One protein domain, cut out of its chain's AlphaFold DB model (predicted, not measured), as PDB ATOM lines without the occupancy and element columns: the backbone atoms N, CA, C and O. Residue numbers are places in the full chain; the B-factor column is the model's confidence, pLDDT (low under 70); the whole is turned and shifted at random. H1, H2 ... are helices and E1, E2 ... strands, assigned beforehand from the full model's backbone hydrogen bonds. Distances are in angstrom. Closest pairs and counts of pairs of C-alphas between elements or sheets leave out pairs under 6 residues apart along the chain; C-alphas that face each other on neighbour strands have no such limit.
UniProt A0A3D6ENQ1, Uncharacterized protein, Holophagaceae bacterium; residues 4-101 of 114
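AT A GLANCE: This is residues 4 to 101 of the 114 residues of an uncharacterized protein of Holophagaceae bacterium (UniProt A0A3D6ENQ1). One twisted sheet of six strands has a helix packed on each face, making three layers: H1 on one face, near E3 to E6, and H2 on the other, over E1 and E3. The short hairpin E1 and E2 makes one side of the sheet, the longer meander E3 E4 E5 E6 the rest. The printed part has 98 residues, with two named helices and six named strands in the order H1 E1 E2 H2 E3 E4 E5 E6; across the sheet they run E2 E1 E3 E4 E5 E6, antiparallel throughout. The class is mixed, helices and strands; the whole is compact, with a radius of gyration of the C-alphas of 12.8 A and spans of 38 by 29 by 24 A.

HOW THE PARTS SIT: H1, residues 4 to 17, is on the sheet; its closest C-alphas with E4, residues 72 to 79, are Thr 7 and Thr 75, 6.1 A apart. E1, residues 25 to 28, and E2, residues 31 to 34, form a hairpin, with N 26 and O 33 within hydrogen-bond range at 2.8 A. H2, residues 44 to 54, is on the opposite face from H1, at a height over the sheet of 9.0 A. Its closest C-alphas with E3, residues 62 to 69, are His 44 and Arg 67, 6.1 A apart. E2, H2 and E3 form a split strand-helix-strand unit, two strands running the same way with E1 between them, its crossover right-handed. E1 and E3 are antiparallel neighbours, with N 25 and O 65 within hydrogen-bond range at 2.8 A. The meander, each strand the antiparallel neighbour of the one before, goes on through E5, residues 82 to 91, to E6, residues 94 to 100; N 64 and O 76, N 75 and O 86, and N 89 and O 96 are each 2.9 A apart. Of the O i to N i+4 pairs, 9 of 10 in H1 and 6 of 7 in H2 are within range.

IN THESE COORDINATES: H1 begins at C-alpha 4 (8.105, 50.857, 38.330) and measures 20.1 A, H2 15.2 A. E3, E4, E5 and E6 measure 21.5, 22.6, 29.6 and 19.3 A, E6 ending at C-alpha 100 (0.751, 60.164, 42.536).

THE WHOLE: The two C-alphas farthest apart, Gly 56 and Arg 92, are 38.8 A apart. The printed part has no cut, no link is long, and no printed residue is under 70 in pLDDT.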
ATOM      1  N   ASP A   4       8.320  50.823  39.777       97.44
ATOM      2  CA  ASP A   4       8.105  50.857  38.330       97.44
ATOM      3  C   ASP A   4       7.980  49.437  37.762       97.44
ATOM      4  O   ASP A   4       7.053  49.156  37.001       97.44
ATOM      5  N   GLU A   5       8.859  48.521  38.169       96.44
ATOM      6  CA  GLU A   5       8.817  47.109  37.791       96.44
ATOM      7  C   GLU A   5       7.514  46.449  38.266       96.44
ATOM      8  O   GLU A   5       6.825  45.792  37.482       96.44
ATOM      9  N   PHE A   6       7.111  46.692  39.517       97.56
ATOM     10  CA  PHE A   6       5.840  46.190  40.042       97.56
ATOM     11  C   PHE A   6       4.623  46.735  39.271       97.56
ATOM     12  O   PHE A   6       3.678  45.996  38.966       97.56
ATOM     13  N   THR A   7       4.640  48.017  38.908       97.88
ATOM     14  CA  THR A   7       3.588  48.650  38.105       97.88
ATOM     15  C   THR A   7       3.519  48.059  36.698       97.88
ATOM     16  O   THR A   7       2.420  47.819  36.202       97.88
ATOM     17  N   HIS A   8       4.655  47.733  36.074       96.50
ATOM     18  CA  HIS A   8       4.682  47.056  34.771       96.50
ATOM     19  C   HIS A   8       4.140  45.624  34.837       96.50
ATOM     20  O   HIS A   8       3.388  45.214  33.954       96.50
ATOM     21  N   ILE A   9       4.452  44.872  35.897       95.19
ATOM     22  CA  ILE A   9       3.858  43.543  36.117       95.19
ATOM     23  C   ILE A   9       2.340  43.668  36.283       95.19
ATOM     24  O   ILE A   9       1.577  42.899  35.700       95.19
ATOM     25  N   THR A  10       1.893  44.673  37.041       96.88
ATOM     26  CA  THR A  10       0.467  44.957  37.223       96.88
ATOM     27  C   THR A  10      -0.202  45.301  35.891       96.88
ATOM     28  O   THR A  10      -1.271  44.773  35.610       96.88
ATOM     29  N   LEU A  11       0.429  46.113  35.037       96.25
ATOM     30  CA  LEU A  11      -0.073  46.424  33.693       96.25
ATOM     31  C   LEU A  11      -0.293  45.174  32.841       96.25
ATOM     32  O   LEU A  11      -1.371  45.028  32.274       96.25
ATOM     33  N   ALA A  12       0.673  44.254  32.799       94.69
ATOM     34  CA  ALA A  12       0.542  43.019  32.021       94.69
ATOM     35  C   ALA A  12      -0.669  42.182  32.469       94.69
ATOM     36  O   ALA A  12      -1.377  41.597  31.653       94.69
ATOM     37  N   VAL A  13      -0.946  42.169  33.774       94.25
ATOM     38  CA  VAL A  13      -2.141  41.529  34.333       94.25
ATOM     39  C   VAL A  13      -3.415  42.263  33.898       94.25
ATOM     40  O   VAL A  13      -4.403  41.626  33.541       94.25
ATOM     41  N   LEU A  14      -3.415  43.599  33.902       95.25
ATOM     42  CA  LEU A  14      -4.567  44.406  33.483       95.25
ATOM     43  C   LEU A  14      -4.876  44.286  31.989       95.25
ATOM     44  O   LEU A  14      -6.043  44.347  31.618       95.25
ATOM     45  N   GLU A  15      -3.867  44.107  31.143       93.50
ATOM     46  CA  GLU A  15      -4.049  43.887  29.704       93.50
ATOM     47  C   GLU A  15      -4.769  42.567  29.395       93.50
ATOM     48  O   GLU A  15      -5.511  42.499  28.416       93.50
ATOM     49  N   ASP A  16      -4.605  41.549  30.245       92.12
ATOM     50  CA  ASP A  16      -5.265  40.248  30.097       92.12
ATOM     51  C   ASP A  16      -6.707  40.252  30.641       92.12
ATOM     52  O   ASP A  16      -7.631  39.779  29.977       92.12
ATOM     53  N   GLN A  17      -6.928  40.822  31.834       89.44
ATOM     54  CA  GLN A  17      -8.209  40.684  32.555       89.44
ATOM     55  C   GLN A  17      -9.042  41.974  32.682       89.44
ATOM     56  O   GLN A  17     -10.213  41.923  33.067       89.44
ATOM     57  N   GLY A  18      -8.458  43.138  32.392       91.81
ATOM     58  CA  GLY A  18      -9.061  44.455  32.612       91.81
ATOM     59  C   GLY A  18      -9.032  44.930  34.072       91.81
ATOM     60  O   GLY A  18      -8.909  44.153  35.021       91.81
ATOM     61  N   ALA A  19      -9.193  46.241  34.285       92.50
ATOM     62  CA  ALA A  19      -9.142  46.840  35.626       92.50
ATOM     63  C   ALA A  19     -10.318  46.437  36.526       92.50
ATOM     64  O   ALA A  19     -10.178  46.359  37.749       92.50
ATOM     65  N   ALA A  20     -11.482  46.140  35.942       90.56
ATOM     66  CA  ALA A  20     -12.666  45.742  36.697       90.56
ATOM     67  C   ALA A  20     -12.481  44.410  37.447       90.56
ATOM     68  O   ALA A  20     -13.018  44.269  38.547       90.56
ATOM     69  N   ALA A  21     -11.716  43.477  36.870       90.75
ATOM     70  CA  ALA A  21     -11.453  42.149  37.424       90.75
ATOM     71  C   ALA A  21     -10.211  42.099  38.330       90.75
ATOM     72  O   ALA A  21      -9.920  41.060  38.921       90.75
ATOM     73  N   TYR A  22      -9.479  43.208  38.462       93.38
ATOM     74  CA  TYR A  22      -8.254  43.239  39.245       93.38
ATOM     75  C   TYR A  22      -8.524  43.037  40.744       93.38
ATOM     76  O   TYR A  22      -9.166  43.860  41.409       93.38
ATOM     77  N   ALA A  23      -7.992  41.941  41.283       92.94
ATOM     78  CA  ALA A  23      -8.021  41.645  42.708       92.94
ATOM     79  C   ALA A  23      -6.874  42.376  43.433       92.94
ATOM     80  O   ALA A  23      -5.735  42.344  42.954       92.94
ATOM     81  N   PRO A  24      -7.129  43.015  44.593       96.12
ATOM     82  CA  PRO A  24      -6.073  43.686  45.341       96.12
ATOM     83  C   PRO A  24      -4.958  42.706  45.705       96.12
ATOM     84  O   PRO A  24      -5.225  41.564  46.071       96.12
ATOM     85  N   THR A  25      -3.711  43.138  45.588       97.25
ATOM     86  CA  THR A  25      -2.537  42.268  45.703       97.25
ATOM     87  C   THR A  25      -1.485  42.934  46.574       97.25
ATOM     88  O   THR A  25      -1.261  44.132  46.447       97.25
ATOM     89  N   ILE A  26      -0.833  42.162  47.441       97.56
ATOM     90  CA  ILE A  26       0.303  42.568  48.273       97.56
ATOM     91  C   ILE A  26       1.485  41.654  47.943       97.56
ATOM     92  O   ILE A  26       1.319  40.437  47.868       97.56
ATOM     93  N   ILE A  27       2.678  42.220  47.779       96.88
ATOM     94  CA  ILE A  27       3.935  41.481  47.639       96.88
ATOM     95  C   ILE A  27       4.889  41.928  48.742       96.88
ATOM     96  O   ILE A  27       5.294  43.088  48.774       96.88
ATOM     97  N   SER A  28       5.265  41.012  49.632       94.75
ATOM     98  CA  SER A  28       6.242  41.264  50.696       94.75
ATOM     99  C   SER A  28       7.292  40.155  50.705       94.75
ATOM    100  O   SER A  28       6.963  38.971  50.823       94.75
ATOM    101  N   GLY A  29       8.561  40.532  50.523       90.19
ATOM    102  CA  GLY A  29       9.640  39.577  50.265       90.19
ATOM    103  C   GLY A  29       9.335  38.712  49.037       90.19
ATOM    104  O   GLY A  29       9.053  39.231  47.962       90.19
ATOM    105  N   GLU A  30       9.355  37.391  49.212       88.56
ATOM    106  CA  GLU A  30       9.029  36.409  48.161       88.56
ATOM    107  C   GLU A  30       7.542  36.007  48.146       88.56
ATOM    108  O   GLU A  30       7.125  35.161  47.355       88.56
ATOM    109  N   THR A  31       6.723  36.581  49.035       91.75
ATOM    110  CA  THR A  31       5.317  36.194  49.187       91.75
ATOM    111  C   THR A  31       4.415  37.103  48.370       91.75
ATOM    112  O   THR A  31       4.410  38.317  48.568       91.75
ATOM    113  N   VAL A  32       3.597  36.501  47.504       93.62
ATOM    114  CA  VAL A  32       2.500  37.171  46.797       93.62
ATOM    115  C   VAL A  32       1.183  36.790  47.460       93.62
ATOM    116  O   VAL A  32       0.820  35.617  47.521       93.62
ATOM    117  N   GLN A  33       0.451  37.792  47.933       94.94
ATOM    118  CA  GLN A  33      -0.844  37.639  48.577       94.94
ATOM    119  C   GLN A  33      -1.908  38.370  47.759       94.94
ATOM    120  O   GLN A  33      -1.963  39.597  47.747       94.94
ATOM    121  N   VAL A  34      -2.802  37.619  47.119       95.06
ATOM    122  CA  VAL A  34      -4.008  38.189  46.504       95.06
ATOM    123  C   VAL A  34      -5.108  38.255  47.565       95.06
ATOM    124  O   VAL A  34      -5.421  37.252  48.211       95.06
ATOM    125  N   VAL A  35      -5.689  39.435  47.770       92.88
ATOM    126  CA  VAL A  35      -6.793  39.660  48.706       92.88
ATOM    127  C   VAL A  35      -8.077  39.128  48.076       92.88
ATOM    128  O   VAL A  35      -8.645  39.723  47.164       92.88
ATOM    129  N   GLN A  36      -8.508  37.967  48.558       87.25
ATOM    130  CA  GLN A  36      -9.684  37.248  48.079       87.25
ATOM    131  C   GLN A  36     -10.874  37.430  49.026       87.25
ATOM    132  O   GLN A  36     -10.702  37.726  50.208       87.25
ATOM    133  N   GLY A  37     -12.083  37.191  48.511       84.31
ATOM    134  CA  GLY A  37     -13.305  37.172  49.324       84.31
ATOM    135  C   GLY A  37     -13.774  38.546  49.806       84.31
ATOM    136  O   GLY A  37     -14.452  38.622  50.827       84.31
ATOM    137  N   ILE A  38     -13.416  39.618  49.092       85.75
ATOM    138  CA  ILE A  38     -13.934  40.966  49.354       85.75
ATOM    139  C   ILE A  38     -15.440  40.964  49.038       85.75
ATOM    140  O   ILE A  38     -15.805  40.650  47.901       85.75
ATOM    141  N   PRO A  39     -16.320  41.265  50.013       84.69
ATOM    142  CA  PRO A  39     -17.758  41.328  49.785       84.69
ATOM    143  C   PRO A  39     -18.127  42.302  48.665       84.69
ATOM    144  O   PRO A  39     -17.484  43.337  48.480       84.69
ATOM    145  N   GLU A  40     -19.203  42.001  47.942       82.12
ATOM    146  CA  GLU A  40     -19.728  42.910  46.925       82.12
ATOM    147  C   GLU A  40     -20.076  44.273  47.551       82.12
ATOM    148  O   GLU A  40     -20.724  44.348  48.594       82.12
ATOM    149  N   GLY A  41     -19.609  45.358  46.927       81.50
ATOM    150  CA  GLY A  41     -19.800  46.724  47.422       81.50
ATOM    151  C   GLY A  41     -18.808  47.181  48.500       81.50
ATOM    152  O   GLY A  41     -18.817  48.365  48.830       81.50
ATOM    153  N   MET A  42     -17.936  46.304  49.017       84.50
ATOM    154  CA  MET A  42     -16.842  46.723  49.902       84.50
ATOM    155  C   MET A  42     -15.759  47.472  49.114       84.50
ATOM    156  O   MET A  42     -15.418  47.119  47.981       84.50
ATOM    157  N   ASP A  43     -15.195  48.506  49.737       91.31
ATOM    158  CA  ASP A  43     -14.101  49.276  49.164       91.31
ATOM    159  C   ASP A  43     -12.801  48.457  49.167       91.31
ATOM    160  O   ASP A  43     -12.283  48.050  50.210       91.31
ATOM    161  N   HIS A  44     -12.236  48.232  47.983       94.56
ATOM    162  CA  HIS A  44     -10.982  47.497  47.829       94.56
ATOM    163  C   HIS A  44      -9.807  48.201  48.536       94.56
ATOM    164  O   HIS A  44      -8.871  47.531  48.976       94.56
ATOM    165  N   ARG A  45      -9.863  49.535  48.672       95.50
ATOM    166  CA  ARG A  45      -8.861  50.358  49.368       95.50
ATOM    167  C   ARG A  45      -8.833  50.090  50.867       95.50
ATOM    168  O   ARG A  45      -7.767  50.121  51.474       95.50
ATOM    169  N   GLU A  46      -9.990  49.825  51.462       93.19
ATOM    170  CA  GLU A  46     -10.097  49.453  52.873       93.19
ATOM    171  C   GLU A  46      -9.611  48.014  53.070       93.19
ATOM    172  O   GLU A  46      -8.708  47.763  53.870       93.19
ATOM    173  N   ALA A  47     -10.098  47.084  52.240       94.00
ATOM    174  CA  ALA A  47      -9.770  45.663  52.339       94.00
ATOM    175  C   ALA A  47      -8.258  45.371  52.257       94.00
ATOM    176  O   ALA A  47      -7.744  44.493  52.964       94.00
ATOM    177  N   ILE A  48      -7.523  46.093  51.402       95.56
ATOM    178  CA  ILE A  48      -6.075  45.902  51.281       95.56
ATOM    179  C   ILE A  48      -5.318  46.413  52.513       95.56
ATOM    180  O   ILE A  48      -4.379  45.756  52.964       95.56
ATOM    181  N   GLN A  49      -5.756  47.525  53.107       94.00
ATOM    182  CA  GLN A  49      -5.147  48.078  54.317       94.00
ATOM    183  C   GLN A  49      -5.420  47.186  55.530       94.00
ATOM    184  O   GLN A  49      -4.492  46.851  56.265       94.00
ATOM    185  N   GLU A  50      -6.657  46.712  55.701       92.75
ATOM    186  CA  GLU A  50      -6.993  45.743  56.751       92.75
ATOM    187  C   GLU A  50      -6.183  44.450  56.615       92.75
ATOM    188  O   GLU A  50      -5.693  43.897  57.603       92.75
ATOM    189  N   THR A  51      -5.993  43.980  55.378       94.12
ATOM    190  CA  THR A  51      -5.171  42.797  55.113       94.12
ATOM    191  C   THR A  51      -3.713  43.045  55.486       94.12
ATOM    192  O   THR A  51      -3.129  42.212  56.180       94.12
ATOM    193  N   ALA A  52      -3.136  44.184  55.099       94.31
ATOM    194  CA  ALA A  52      -1.771  44.549  55.474       94.31
ATOM    195  C   ALA A  52      -1.593  44.628  57.003       94.31
ATOM    196  O   ALA A  52      -0.618  44.098  57.537       94.31
ATOM    197  N   LEU A  53      -2.563  45.204  57.726       92.81
ATOM    198  CA  LEU A  53      -2.562  45.252  59.194       92.81
ATOM    199  C   LEU A  53      -2.633  43.857  59.821       92.81
ATOM    200  O   LEU A  53      -1.848  43.547  60.717       92.81
ATOM    201  N   ARG A  54      -3.530  42.990  59.336       92.50
ATOM    202  CA  ARG A  54      -3.674  41.608  59.825       92.50
ATOM    203  C   ARG A  54      -2.406  40.780  59.614       92.50
ATOM    204  O   ARG A  54      -2.118  39.898  60.417       92.50
ATOM    205  N   LEU A  55      -1.664  41.062  58.545       92.31
ATOM    206  CA  LEU A  55      -0.379  40.428  58.244       92.31
ATOM    207  C   LEU A  55       0.800  41.047  59.018       92.31
ATOM    208  O   LEU A  55       1.922  40.567  58.890       92.31
ATOM    209  N   GLY A  56       0.570  42.093  59.818       92.62
ATOM    210  CA  GLY A  56       1.621  42.766  60.584       92.62
ATOM    211  C   GLY A  56       2.573  43.604  59.727       92.62
ATOM    212  O   GLY A  56       3.679  43.908  60.166       92.62
ATOM    213  N   LEU A  57       2.159  44.001  58.519       93.31
ATOM    214  CA  LEU A  57       3.016  44.694  57.549       93.31
ATOM    215  C   LEU A  57       3.136  46.206  57.782       93.31
ATOM    216  O   LEU A  57       3.825  46.881  57.029       93.31
ATOM    217  N   GLY A  58       2.511  46.752  58.828       88.44
ATOM    218  CA  GLY A  58       2.500  48.198  59.092       88.44
ATOM    219  C   GLY A  58       3.871  48.840  59.334       88.44
ATOM    220  O   GLY A  58       3.953  50.062  59.377       88.44
ATOM    221  N   GLN A  59       4.920  48.041  59.541       88.75
ATOM    222  CA  GLN A  59       6.317  48.479  59.677       88.75
ATOM    223  C   GLN A  59       7.253  47.697  58.735       88.75
ATOM    224  O   GLN A  59       8.462  47.650  58.953       88.75
ATOM    225  N   ALA A  60       6.698  47.032  57.723       93.12
ATOM    226  CA  ALA A  60       7.446  46.238  56.760       93.12
ATOM    227  C   ALA A  60       7.484  46.940  55.404       93.12
ATOM    228  O   ALA A  60       6.648  47.785  55.099       93.12
ATOM    229  N   GLU A  61       8.438  46.547  54.571       95.62
ATOM    230  CA  GLU A  61       8.457  46.948  53.170       95.62
ATOM    231  C   GLU A  61       7.601  45.989  52.344       95.62
ATOM    232  O   GLU A  61       7.724  44.760  52.453       95.62
ATOM    233  N   PHE A  62       6.714  46.540  51.520       97.44
ATOM    234  CA  PHE A  62       5.902  45.744  50.607       97.44
ATOM    235  C   PHE A  62       5.371  46.573  49.438       97.44
ATOM    236  O   PHE A  62       5.185  47.785  49.532       97.44
ATOM    237  N   TYR A  63       5.084  45.889  48.337       98.25
ATOM    238  CA  TYR A  63       4.373  46.447  47.194       98.25
ATOM    239  C   TYR A  63       2.909  46.072  47.273       98.25
ATOM    240  O   TYR A  63       2.556  45.004  47.776       98.25
ATOM    241  N   PHE A  64       2.048  46.924  46.749       98.12
ATOM    242  CA  PHE A  64       0.640  46.614  46.655       98.12
ATOM    243  C   PHE A  64       0.025  47.200  45.397       98.12
ATOM    244  O   PHE A  64       0.427  48.262  44.933       98.12
ATOM    245  N   GLY A  65      -0.983  46.519  44.868       98.06
ATOM    246  CA  GLY A  65      -1.841  47.024  43.808       98.06
ATOM    247  C   GLY A  65      -3.292  46.885  44.232       98.06
ATOM    248  O   GLY A  65      -3.681  45.882  44.829       98.06
ATOM    249  N   VAL A  66      -4.115  47.887  43.947       97.62
ATOM    250  CA  VAL A  66      -5.524  47.892  44.341       97.62
ATOM    251  C   VAL A  66      -6.369  48.682  43.361       97.62
ATOM    252  O   VAL A  66      -5.954  49.731  42.874       97.62
ATOM    253  N   ARG A  67      -7.589  48.210  43.105       96.12
ATOM    254  CA  ARG A  67      -8.595  48.994  42.391       96.12
ATOM    255  C   ARG A  67      -9.018  50.182  43.255       96.12
ATOM    256  O   ARG A  67      -9.694  49.996  44.264       96.12
ATOM    257  N   SER A  68      -8.603  51.381  42.868       94.81
ATOM    258  CA  SER A  68      -8.834  52.625  43.611       94.81
ATOM    259  C   SER A  68     -10.000  53.451  43.065       94.81
ATOM    260  O   SER A  68     -10.472  54.358  43.753       94.81
ATOM    261  N   GLY A  69     -10.517  53.094  41.885       92.75
ATOM    262  CA  GLY A  69     -11.706  53.686  41.278       92.75
ATOM    263  C   GLY A  69     -12.171  52.930  40.025       92.75
ATOM    264  O   GLY A  69     -11.580  51.909  39.656       92.75
ATOM    265  N   PRO A  70     -13.243  53.391  39.352       91.88
ATOM    266  CA  PRO A  70     -13.678  52.830  38.074       91.88
ATOM    267  C   PRO A  70     -12.587  52.983  37.007       91.88
ATOM    268  O   PRO A  70     -12.242  54.102  36.637       91.88
ATOM    269  N   GLY A  71     -12.035  51.865  36.530       94.69
ATOM    270  CA  GLY A  71     -10.917  51.875  35.578       94.69
ATOM    271  C   GLY A  71      -9.602  52.403  36.166       94.69
ATOM    272  O   GLY A  71      -8.674  52.686  35.417       94.69
ATOM    273  N   GLU A  72      -9.496  52.564  37.489       96.62
ATOM    274  CA  GLU A  72      -8.289  53.068  38.147       96.62
ATOM    275  C   GLU A  72      -7.708  52.018  39.093       96.62
ATOM    276  O   GLU A  72      -8.389  51.510  39.991       96.62
ATOM    277  N   ILE A  73      -6.422  51.728  38.905       98.06
ATOM    278  CA  ILE A  73      -5.608  50.929  39.815       98.06
ATOM    279  C   ILE A  73      -4.550  51.842  40.425       98.06
ATOM    280  O   ILE A  73      -3.879  52.590  39.718       98.06
ATOM    281  N   THR A  74      -4.370  51.770  41.736       98.44
ATOM    282  CA  THR A  74      -3.211  52.354  42.407       98.44
ATOM    283  C   THR A  74      -2.229  51.247  42.721       98.44
ATOM    284  O   THR A  74      -2.598  50.257  43.353       98.44
ATOM    285  N   THR A  75      -0.986  51.432  42.301       98.62
ATOM    286  CA  THR A  75       0.153  50.654  42.775       98.62
ATOM    287  C   THR A  75       0.935  51.490  43.774       98.62
ATOM    288  O   THR A  75       0.984  52.719  43.679       98.62
ATOM    289  N   GLY A  76       1.540  50.844  44.758       97.88
ATOM    290  CA  GLY A  76       2.357  51.544  45.729       97.88
ATOM    291  C   GLY A  76       3.430  50.674  46.340       97.88
ATOM    292  O   GLY A  76       3.329  49.449  46.379       97.88
ATOM    293  N   PHE A  77       4.470  51.350  46.805       97.56
ATOM    294  CA  PHE A  77       5.502  50.790  47.654       97.56
ATOM    295  C   PHE A  77       5.341  51.412  49.033       97.56
ATOM    296  O   PHE A  77       5.411  52.634  49.175       97.56
ATOM    297  N   HIS A  78       5.088  50.577  50.032       96.19
ATOM    298  CA  HIS A  78       5.021  50.981  51.423       96.19
ATOM    299  C   HIS A  78       6.345  50.672  52.119       96.19
ATOM    300  O   HIS A  78       6.898  49.586  51.946       96.19
ATOM    301  N   SER A  79       6.812  51.607  52.944       93.62
ATOM    302  CA  SER A  79       7.926  51.410  53.869       93.62
ATOM    303  C   SER A  79       7.711  52.233  55.149       93.62
ATOM    304  O   SER A  79       6.974  53.226  55.120       93.62
ATOM    305  N   PRO A  80       8.419  51.916  56.249       88.75
ATOM    306  CA  PRO A  80       8.418  52.747  57.457       88.75
ATOM    307  C   PRO A  80       8.905  54.186  57.236       88.75
ATOM    308  O   PRO A  80       8.574  55.070  58.019       88.75
ATOM    309  N   ALA A  81       9.704  54.431  56.191       89.12
ATOM    310  CA  ALA A  81      10.233  55.757  55.868       89.12
ATOM    311  C   ALA A  81       9.251  56.620  55.056       89.12
ATOM    312  O   ALA A  81       9.495  57.810  54.853       89.12
ATOM    313  N   GLY A  82       8.161  56.027  54.571       89.94
ATOM    314  CA  GLY A  82       7.198  56.672  53.693       89.94
ATOM    315  C   GLY A  82       6.755  55.752  52.562       89.94
ATOM    316  O   GLY A  82       7.340  54.695  52.317       89.94
ATOM    317  N   SER A  83       5.696  56.166  51.871       94.56
ATOM    318  CA  SER A  83       5.111  55.398  50.773       94.56
ATOM    319  C   SER A  83       5.218  56.154  49.450       94.56
ATOM    320  O   SER A  83       5.159  57.383  49.416       94.56
ATOM    321  N   GLN A  84       5.375  55.409  48.361       96.69
ATOM    322  CA  GLN A  84       5.367  55.913  46.990       96.69
ATOM    323  C   GLN A  84       4.187  55.308  46.245       96.69
ATOM    324  O   GLN A  84       3.828  54.155  46.488       96.69
ATOM    325  N   PHE A  85       3.602  56.067  45.322       97.94
ATOM    326  CA  PHE A  85       2.368  55.670  44.659       97.94
ATOM    327  C   PHE A  85       2.393  56.007  43.172       97.94
ATOM    328  O   PHE A  85       2.867  57.064  42.748       97.94
ATOM    329  N   GLN A  86       1.802  55.124  42.383       98.50
ATOM    330  CA  GLN A  86       1.487  55.347  40.984       98.50
ATOM    331  C   GLN A  86       0.027  54.986  40.736       98.50
ATOM    332  O   GLN A  86      -0.599  54.213  41.462       98.50
ATOM    333  N   ARG A  87      -0.537  55.585  39.697       98.25
ATOM    334  CA  ARG A  87      -1.878  55.296  39.215       98.25
ATOM    335  C   ARG A  87      -1.792  54.770  37.802       98.25
ATOM    336  O   ARG A  87      -1.156  55.395  36.957       98.25
ATOM    337  N   ILE A  88      -2.499  53.681  37.564       98.19
ATOM    338  CA  ILE A  88      -2.807  53.148  36.251       98.19
ATOM    339  C   ILE A  88      -4.264  53.507  35.954       98.19
ATOM    340  O   ILE A  88      -5.166  53.100  36.686       98.19
ATOM    341  N   SER A  89      -4.495  54.274  34.893       97.25
ATOM    342  CA  SER A  89      -5.832  54.658  34.437       97.25
ATOM    343  C   SER A  89      -6.158  53.974  33.114       97.25
ATOM    344  O   SER A  89      -5.408  54.094  32.142       97.25
ATOM    345  N   GLU A  90      -7.288  53.280  33.074       96.12
ATOM    346  CA  GLU A  90      -7.858  52.679  31.875       96.12
ATOM    347  C   GLU A  90      -8.368  53.772  30.928       96.12
ATOM    348  O   GLU A  90      -9.128  54.667  31.305       96.12
ATOM    349  N   MET A  91      -7.927  53.700  29.679       93.19
ATOM    350  CA  MET A  91      -8.315  54.590  28.591       93.19
ATOM    351  C   MET A  91      -9.060  53.787  27.524       93.19
ATOM    352  O   MET A  91      -9.099  52.562  27.540       93.19
ATOM    353  N   ARG A  92      -9.620  54.472  26.519       86.50
ATOM    354  CA  ARG A  92     -10.319  53.800  25.404       86.50
ATOM    355  C   ARG A  92      -9.463  52.758  24.668       86.50
ATOM    356  O   ARG A  92     -10.027  51.896  24.007       86.50
ATOM    357  N   GLN A  93      -8.136  52.886  24.712       83.50
ATOM    358  CA  GLN A  93      -7.185  51.992  24.045       83.50
ATOM    359  C   GLN A  93      -5.968  51.746  24.950       83.50
ATOM    360  O   GLN A  93      -4.890  52.280  24.704       83.50
ATOM    361  N   GLY A  94      -6.160  50.965  26.013       92.38
ATOM    362  CA  GLY A  94      -5.087  50.539  26.918       92.38
ATOM    363  C   GLY A  94      -5.025  51.346  28.212       92.38
ATOM    364  O   GLY A  94      -6.038  51.863  28.681       92.38
ATOM    365  N   PHE A  95      -3.831  51.450  28.789       96.44
ATOM    366  CA  PHE A  95      -3.616  52.005  30.124       96.44
ATOM    367  C   PHE A  95      -2.542  53.094  30.122       96.44
ATOM    368  O   PHE A  95      -1.592  53.051  29.342       96.44
ATOM    369  N   VAL A  96      -2.687  54.070  31.016       96.56
ATOM    370  CA  VAL A  96      -1.703  55.141  31.230       96.56
ATOM    371  C   VAL A  96      -1.237  55.118  32.677       96.56
ATOM    372  O   VAL A  96      -2.066  55.060  33.585       96.56
ATOM    373  N   VAL A  97       0.079  55.208  32.886       97.56
ATOM    374  CA  VAL A  97       0.693  55.316  34.216       97.56
ATOM    375  C   VAL A  97       1.015  56.772  34.532       97.56
ATOM    376  O   VAL A  97       1.574  57.491  33.706       97.56
ATOM    377  N   SER A  98       0.697  57.203  35.749       97.19
ATOM    378  CA  SER A  98       1.086  58.503  36.295       97.19
ATOM    379  C   SER A  98       1.539  58.365  37.744       97.19
ATOM    380  O   SER A  98       0.897  57.650  38.511       97.19
ATOM    381  N   THR A  99       2.579  59.089  38.150       96.62
ATOM    382  CA  THR A  99       2.961  59.200  39.565       96.62
ATOM    383  C   THR A  99       1.879  59.933  40.357       96.62
ATOM    384  O   THR A  99       1.294  60.901  39.870       96.62
ATOM    385  N   LEU A 100       1.617  59.476  41.582       94.38
ATOM    386  CA  LEU A 100       0.751  60.164  42.536       94.38
ATOM    387  C   LEU A 100       1.612  60.800  43.630       94.38
ATOM    388  O   LEU A 100       2.299  60.098  44.367       94.38
ATOM    389  N   GLU A 101       1.550  62.126  43.754       90.12
ATOM    390  CA  GLU A 101       2.267  62.863  44.807       90.12
ATOM    391  C   GLU A 101       1.665  62.631  46.199       90.12
ATOM    392  O   GLU A 101       2.370  62.695  47.202       90.12
TER     393      GLU A 101